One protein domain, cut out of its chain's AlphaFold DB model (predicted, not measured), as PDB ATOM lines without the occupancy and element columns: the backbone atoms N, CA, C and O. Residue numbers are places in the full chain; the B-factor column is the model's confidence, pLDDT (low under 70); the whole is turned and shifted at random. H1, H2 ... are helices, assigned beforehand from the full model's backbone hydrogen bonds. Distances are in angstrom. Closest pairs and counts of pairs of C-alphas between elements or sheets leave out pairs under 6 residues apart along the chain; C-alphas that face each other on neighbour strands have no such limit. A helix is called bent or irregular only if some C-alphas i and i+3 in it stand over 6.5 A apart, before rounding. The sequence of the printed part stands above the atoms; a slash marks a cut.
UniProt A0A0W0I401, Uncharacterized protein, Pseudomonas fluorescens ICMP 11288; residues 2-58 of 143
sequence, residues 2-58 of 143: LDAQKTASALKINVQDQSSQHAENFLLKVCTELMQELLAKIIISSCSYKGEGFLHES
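What this domain is: This is residues 2 to 58 of the 143 residues of an uncharacterized protein of Pseudomonas fluorescens ICMP 11288 (UniProt A0A0W0I401). Look for one long, lone helix, H2, that makes most of the length, with the short helix H1 folded back beside its first part across a loose gap and the small helix H3 beyond its far end. The whole is an open, drawn-out shape with few contacts, and residues 31 to 49 and 51 to 57 stand free. The printed part has 57 residues with three named helices, in the order H1, H2, H3, and no named strand; its class is all helix. It is extended, with a radius of gyration of the C-alphas of 18.7 A and spans of 56 by 19 by 13 A.

Where its parts are: Find C-alpha 2 at (275.503, 175.116, 246.018); from there H1 runs through residues 2 to 10, 12.7 A from first to last C-alpha. Next find C-alpha 21 at (282.419, 196.151, 250.274), where H2 begins; it covers residues 21 to 46 and is 36.8 A long. H3, residues 52 to 57, is 10.1 A long and ends at C-alpha 57, (251.290, 160.404, 275.821). H3 is irregular: C-alphas 53 and 56 are 7.7 A apart.

How they stand to each other: Start at H1, which is close to but not clearly touching H2; their closest C-alphas, those of Ala 4 and Val 30, are 7.2 A apart. The two run opposite ways at a shallow tilt of 20 degrees. H3 is apart from H1 and from H2. In H2 every O i to N i+4 pair is within hydrogen-bond range; in H1 4 of 5 are, and in H3 0 of 2, beside 2 of 3 O i to N i+3 pairs.

The domain as a whole: The C-alphas farthest apart are those of Ser 19 and His 56, at 56.7 A. The printed part has no cut. The link from H1 to H2 is short, with 10 residues, and that from H2 to H3 is tight, with 5. The mean pLDDT of the printed part is 83.6, and residue 2 is under 70.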
ATOM      1  N   LEU A   2     275.146 175.236 247.447       54.69
ATOM      2  CA  LEU A   2     275.503 175.116 246.018       54.69
ATOM      3  C   LEU A   2     274.997 176.276 245.132       54.69
ATOM      4  O   LEU A   2     275.645 176.584 244.139       54.69
ATOM      5  N   ASP A   3     273.900 176.946 245.503       73.69
ATOM      6  CA  ASP A   3     273.400 178.119 244.767       73.69
ATOM      7  C   ASP A   3     274.168 179.410 245.060       73.69
ATOM      8  O   ASP A   3     274.473 180.153 244.138       73.69
ATOM      9  N   ALA A   4     274.556 179.674 246.310       75.44
ATOM     10  CA  ALA A   4     275.204 180.941 246.666       75.44
ATOM     11  C   ALA A   4     276.567 181.122 245.972       75.44
ATOM     12  O   ALA A   4     276.889 182.217 245.520       75.44
ATOM     13  N   GLN A   5     277.341 180.040 245.823       74.69
ATOM     14  CA  GLN A   5     278.607 180.064 245.082       74.69
ATOM     15  C   GLN A   5     278.391 180.275 243.577       74.69
ATOM     16  O   GLN A   5     279.114 181.059 242.968       74.69
ATOM     17  N   LYS A   6     277.364 179.650 242.984       79.94
ATOM     18  CA  LYS A   6     276.999 179.872 241.575       79.94
ATOM     19  C   LYS A   6     276.543 181.308 241.328       79.94
ATOM     20  O   LYS A   6     276.966 181.917 240.349       79.94
ATOM     21  N   THR A   7     275.738 181.867 242.229       79.25
ATOM     22  CA  THR A   7     275.283 183.262 242.170       79.25
ATOM     23  C   THR A   7     276.453 184.236 242.308       79.25
ATOM     24  O   THR A   7     276.538 185.188 241.538       79.25
ATOM     25  N   ALA A   8     277.402 183.974 243.215       79.56
ATOM     26  CA  ALA A   8     278.619 184.777 243.345       79.56
ATOM     27  C   ALA A   8     279.459 184.755 242.056       79.56
ATOM     28  O   ALA A   8     279.876 185.809 241.578       79.56
ATOM     29  N   SER A   9     279.645 183.577 241.444       80.75
ATOM     30  CA  SER A   9     280.353 183.447 240.164       80.75
ATOM     31  C   SER A   9     279.632 184.159 239.014       80.75
ATOM     32  O   SER A   9     280.283 184.831 238.218       80.75
ATOM     33  N   ALA A  10     278.300 184.069 238.941       83.75
ATOM     34  CA  ALA A  10     277.499 184.755 237.924       83.75
ATOM     35  C   ALA A  10     277.558 186.287 238.060       83.75
ATOM     36  O   ALA A  10     277.610 186.999 237.058       83.75
ATOM     37  N   LEU A  11     277.610 186.791 239.295       83.31
ATOM     38  CA  LEU A  11     277.755 188.215 239.607       83.31
ATOM     39  C   LEU A  11     279.218 188.697 239.586       83.31
ATOM     40  O   LEU A  11     279.473 189.869 239.849       83.31
ATOM     41  N   LYS A  12     280.180 187.816 239.264       85.31
ATOM     42  CA  LYS A  12     281.633 188.087 239.284       85.31
ATOM     43  C   LYS A  12     282.138 188.617 240.635       85.31
ATOM     44  O   LYS A  12     283.085 189.398 240.689       85.31
ATOM     45  N   ILE A  13     281.517 188.181 241.728       83.44
ATOM     46  CA  ILE A  13     281.900 188.566 243.086       83.44
ATOM     47  C   ILE A  13     282.994 187.616 243.566       83.44
ATOM     48  O   ILE A  13     282.758 186.417 243.734       83.44
ATOM     49  N   ASN A  14     284.189 188.150 243.822       81.81
ATOM     50  CA  ASN A  14     285.228 187.400 244.513       81.81
ATOM     51  C   ASN A  14     284.939 187.391 246.019       81.81
ATOM     52  O   ASN A  14     285.300 188.313 246.740       81.81
ATOM     53  N   VAL A  15     284.297 186.328 246.497       77.75
ATOM     54  CA  VAL A  15     283.966 186.129 247.919       77.75
ATOM     55  C   VAL A  15     285.186 185.967 248.837       77.75
ATOM     56  O   VAL A  15     285.022 185.979 250.052       77.75
ATOM     57  N   GLN A  16     286.396 185.817 248.289       80.44
ATOM     58  CA  GLN A  16     287.638 185.781 249.072       80.44
ATOM     59  C   GLN A  16     288.272 187.167 249.250       80.44
ATOM     60  O   GLN A  16     289.205 187.313 250.037       80.44
ATOM     61  N   ASP A  17     287.784 188.181 248.532       82.50
ATOM     62  CA  ASP A  17     288.271 189.549 248.656       82.50
ATOM     63  C   ASP A  17     287.651 190.233 249.881       82.50
ATOM     64  O   ASP A  17     286.521 190.720 249.847       82.50
ATOM     65  N   GLN A  18     288.422 190.274 250.968       73.56
ATOM     66  CA  GLN A  18     288.033 190.882 252.245       73.56
ATOM     67  C   GLN A  18     288.023 192.416 252.214       73.56
ATOM     68  O   GLN A  18     287.531 193.038 253.150       73.56
ATOM     69  N   SER A  19     288.566 193.035 251.161       81.38
ATOM     70  CA  SER A  19     288.580 194.495 250.998       81.38
ATOM     71  C   SER A  19     287.402 195.020 250.175       81.38
ATOM     72  O   SER A  19     287.161 196.226 250.117       81.38
ATOM     73  N   SER A  20     286.638 194.122 249.549       86.62
ATOM     74  CA  SER A  20     285.498 194.479 248.714       86.62
ATOM     75  C   SER A  20     284.215 194.619 249.533       86.62
ATOM     76  O   SER A  20     283.596 193.630 249.929       86.62
ATOM     77  N   GLN A  21     283.731 195.858 249.674       86.62
ATOM     78  CA  GLN A  21     282.419 196.151 250.274       86.62
ATOM     79  C   GLN A  21     281.276 195.392 249.578       86.62
ATOM     80  O   GLN A  21     280.269 195.035 250.190       86.62
ATOM     81  N   HIS A  22     281.415 195.141 248.274       83.94
ATOM     82  CA  HIS A  22     280.415 194.417 247.498       83.94
ATOM     83  C   HIS A  22     280.380 192.924 247.858       83.94
ATOM     84  O   HIS A  22     279.296 192.352 247.982       83.94
ATOM     85  N   ALA A  23     281.549 192.310 248.079       84.38
ATOM     86  CA  ALA A  23     281.648 190.933 248.554       84.38
ATOM     87  C   ALA A  23     281.117 190.794 249.989       84.38
ATOM     88  O   ALA A  23     280.359 189.866 250.271       84.38
ATOM     89  N   GLU A  24     281.432 191.752 250.863       86.69
ATOM     90  CA  GLU A  24     280.936 191.787 252.240       86.69
ATOM     91  C   GLU A  24     279.402 191.886 252.294       86.69
ATOM     92  O   GLU A  24     278.746 191.068 252.941       86.69
ATOM     93  N   ASN A  25     278.803 192.811 251.535       87.75
ATOM     94  CA  ASN A  25     277.346 192.965 251.461       87.75
ATOM     95  C   ASN A  25     276.653 191.707 250.913       87.75
ATOM     96  O   ASN A  25     275.580 191.325 251.390       87.75
ATOM     97  N   PHE A  26     277.256 191.048 249.917       87.69
ATOM     98  CA  PHE A  26     276.744 189.790 249.376       87.69
ATOM     99  C   PHE A  26     276.765 188.673 250.428       87.69
ATOM    100  O   PHE A  26     275.752 187.999 250.624       87.69
ATOM    101  N   LEU A  27     277.884 188.501 251.139       87.19
ATOM    102  CA  LEU A  27     278.010 187.503 252.202       87.19
ATOM    103  C   LEU A  27     277.029 187.772 253.344       87.19
ATOM    104  O   LEU A  27     276.352 186.846 253.790       87.19
ATOM    105  N   LEU A  28     276.886 189.030 253.771       88.75
ATOM    106  CA  LEU A  28     275.935 189.417 254.813       88.75
ATOM    107  C   LEU A  28     274.493 189.074 254.418       88.75
ATOM    108  O   LEU A  28     273.737 188.536 255.232       88.75
ATOM    109  N   LYS A  29     274.120 189.337 253.161       88.38
ATOM    110  CA  LYS A  29     272.804 188.977 252.624       88.38
ATOM    111  C   LYS A  29     272.579 187.465 252.665       88.38
ATOM    112  O   LYS A  29     271.575 187.024 253.217       88.38
ATOM    113  N   VAL A  30     273.529 186.677 252.155       89.38
ATOM    114  CA  VAL A  30     273.443 185.205 252.162       89.38
ATOM    115  C   VAL A  30     273.344 184.661 253.589       89.38
ATOM    116  O   VAL A  30     272.512 183.796 253.861       89.38
ATOM    117  N   CYS A  31     274.153 185.177 254.516       90.25
ATOM    118  CA  CYS A  31     274.099 184.795 255.926       90.25
ATOM    119  C   CYS A  31     272.734 185.112 256.542       90.25
ATOM    120  O   CYS A  31     272.170 184.274 257.242       90.25
ATOM    121  N   THR A  32     272.180 186.293 256.257       91.00
ATOM    122  CA  THR A  32     270.874 186.712 256.780       91.00
ATOM    123  C   THR A  32     269.755 185.807 256.269       91.00
ATOM    124  O   THR A  32     268.958 185.319 257.068       91.00
ATOM    125  N   GLU A  33     269.719 185.525 254.965       89.44
ATOM    126  CA  GLU A  33     268.729 184.626 254.353       89.44
ATOM    127  C   GLU A  33     268.816 183.210 254.945       89.44
ATOM    128  O   GLU A  33     267.804 182.628 255.342       89.44
ATOM    129  N   LEU A  34     270.035 182.678 255.086       90.88
ATOM    130  CA  LEU A  34     270.262 181.349 255.650       90.88
ATOM    131  C   LEU A  34     269.844 181.273 257.125       90.88
ATOM    132  O   LEU A  34     269.199 180.308 257.537       90.88
ATOM    133  N   MET A  35     270.169 182.297 257.916       91.81
ATOM    134  CA  MET A  35     269.765 182.384 259.320       91.81
ATOM    135  C   MET A  35     268.245 182.453 259.470       91.81
ATOM    136  O   MET A  35     267.692 181.763 260.324       91.81
ATOM    137  N   GLN A  36     267.559 183.234 258.632       88.75
ATOM    138  CA  GLN A  36     266.096 183.311 258.634       88.75
ATOM    139  C   GLN A  36     265.457 181.958 258.301       88.75
ATOM    140  O   GLN A  36     264.539 181.522 258.998       88.75
ATOM    141  N   GLU A  37     265.962 181.266 257.279       88.19
ATOM    142  CA  GLU A  37     265.429 179.966 256.868       88.19
ATOM    143  C   GLU A  37     265.649 178.890 257.946       88.19
ATOM    144  O   GLU A  37     264.742 178.111 258.258       88.19
ATOM    145  N   LEU A  38     266.840 178.858 258.552       92.06
ATOM    146  CA  LEU A  38     267.152 177.943 259.650       92.06
ATOM    147  C   LEU A  38     266.299 178.234 260.882       92.06
ATOM    148  O   LEU A  38     265.740 177.303 261.462       92.06
ATOM    149  N   LEU A  39     266.152 179.505 261.257       91.81
ATOM    150  CA  LEU A  39     265.318 179.900 262.387       91.81
ATOM    151  C   LEU A  39     263.861 179.480 262.170       91.81
ATOM    152  O   LEU A  39     263.263 178.881 263.063       91.81
ATOM    153  N   ALA A  40     263.303 179.708 260.977       87.38
ATOM    154  CA  ALA A  40     261.949 179.272 260.643       87.38
ATOM    155  C   ALA A  40     261.794 177.747 260.773       87.38
ATOM    156  O   ALA A  40     260.840 177.271 261.393       87.38
ATOM    157  N   LYS A  41     262.759 176.970 260.258       87.50
ATOM    158  CA  LYS A  41     262.770 175.502 260.388       87.50
ATOM    159  C   LYS A  41     262.848 175.054 261.846       87.50
ATOM    160  O   LYS A  41     262.121 174.139 262.226       87.50
ATOM    161  N   ILE A  42     263.677 175.701 262.665       90.94
ATOM    162  CA  ILE A  42     263.785 175.414 264.102       90.94
ATOM    163  C   ILE A  42     262.458 175.706 264.803       90.94
ATOM    164  O   ILE A  42     261.973 174.853 265.543       90.94
ATOM    165  N   ILE A  43     261.836 176.858 264.535       88.75
ATOM    166  CA  ILE A  43     260.548 177.236 265.132       88.75
ATOM    167  C   ILE A  43     259.478 176.199 264.775       88.75
ATOM    168  O   ILE A  43     258.870 175.611 265.667       88.75
ATOM    169  N   ILE A  44     259.301 175.896 263.487       87.12
ATOM    170  CA  ILE A  44     258.321 174.907 263.013       87.12
ATOM    171  C   ILE A  44     258.599 173.527 263.618       87.12
ATOM    172  O   ILE A  44     257.684 172.849 264.091       87.12
ATOM    173  N   SER A  45     259.867 173.106 263.643       85.88
ATOM    174  CA  SER A  45     260.244 171.821 264.222       85.88
ATOM    175  C   SER A  45     259.969 171.782 265.722       85.88
ATOM    176  O   SER A  45     259.507 170.752 266.207       85.88
ATOM    177  N   SER A  46     260.197 172.880 266.448       87.94
ATOM    178  CA  SER A  46     259.981 172.950 267.896       87.94
ATOM    179  C   SER A  46     258.521 172.674 268.274       87.94
ATOM    180  O   SER A  46     258.260 171.954 269.235       87.94
ATOM    181  N   CYS A  47     257.562 173.116 267.448       85.38
ATOM    182  CA  CYS A  47     256.134 172.836 267.626       85.38
ATOM    183  C   CYS A  47     255.781 171.337 267.546       85.38
ATOM    184  O   CYS A  47     254.730 170.921 268.042       85.38
ATOM    185  N   SER A  48     256.644 170.520 266.930       85.94
ATOM    186  CA  SER A  48     256.440 169.070 266.822       85.94
ATOM    187  C   SER A  48     256.785 168.327 268.117       85.94
ATOM    188  O   SER A  48     256.277 167.228 268.350       85.94
ATOM    189  N   TYR A  49     257.621 168.928 268.971       82.62
ATOM    190  CA  TYR A  49     258.043 168.339 270.236       82.62
ATOM    191  C   TYR A  49     257.047 168.664 271.353       82.62
ATOM    192  O   TYR A  49     256.388 169.708 271.378       82.62
ATOM    193  N   LYS A  50     256.921 167.732 272.295       80.94
ATOM    194  CA  LYS A  50     256.206 167.926 273.555       80.94
ATOM    195  C   LYS A  50     257.227 168.056 274.682       80.94
ATOM    196  O   LYS A  50     258.280 167.430 274.624       80.94
ATOM    197  N   GLY A  51     256.909 168.861 275.695       81.69
ATOM    198  CA  GLY A  51     257.714 168.919 276.918       81.69
ATOM    199  C   GLY A  51     257.691 167.585 277.670       81.69
ATOM    200  O   GLY A  51     256.755 166.799 277.505       81.69
ATOM    201  N   GLU A  52     258.692 167.349 278.518       82.88
ATOM    202  CA  GLU A  52     258.888 166.078 279.239       82.88
ATOM    203  C   GLU A  52     257.669 165.646 280.067       82.88
ATOM    204  O   GLU A  52     257.351 164.461 280.132       82.88
ATOM    205  N   GLY A  53     256.901 166.601 280.604       80.62
ATOM    206  CA  GLY A  53     255.656 166.322 281.334       80.62
ATOM    207  C   GLY A  53     254.576 165.590 280.518       80.62
ATOM    208  O   GLY A  53     253.645 165.034 281.095       80.62
ATOM    209  N   PHE A  54     254.701 165.539 279.188       78.44
ATOM    210  CA  PHE A  54     253.778 164.845 278.284       78.44
ATOM    211  C   PHE A  54     254.397 163.608 277.619       78.44
ATOM    212  O   PHE A  54     253.808 163.055 276.691       78.44
ATOM    213  N   LEU A  55     255.573 163.157 278.072       79.38
ATOM    214  CA  LEU A  55     256.275 162.007 277.489       79.38
ATOM    215  C   LEU A  55     255.407 160.736 277.480       79.38
ATOM    216  O   LEU A  55     255.418 159.979 276.513       79.38
ATOM    217  N   HIS A  56     254.595 160.550 278.525       75.38
ATOM    218  CA  HIS A  56     253.683 159.415 278.686       75.38
ATOM    219  C   HIS A  56     252.613 159.311 277.586       75.38
ATOM    220  O   HIS A  56     252.076 158.230 277.364       75.38
ATOM    221  N   GLU A  57     252.308 160.403 276.877       75.56
ATOM    222  CA  GLU A  57     251.290 160.404 275.821       75.56
ATOM    223  C   GLU A  57     251.773 159.646 274.570       75.56
ATOM    224  O   GLU A  57     250.952 159.157 273.804       75.56
ATOM    225  N   SER A  58     253.093 159.491 274.365       75.31
ATOM    226  CA  SER A  58     253.677 158.804 273.190       75.31
ATOM    227  C   SER A  58     253.146 159.315 271.836       75.31
ATOM    228  O   SER A  58     253.083 158.585 270.847       75.31
TER     229      SER A  58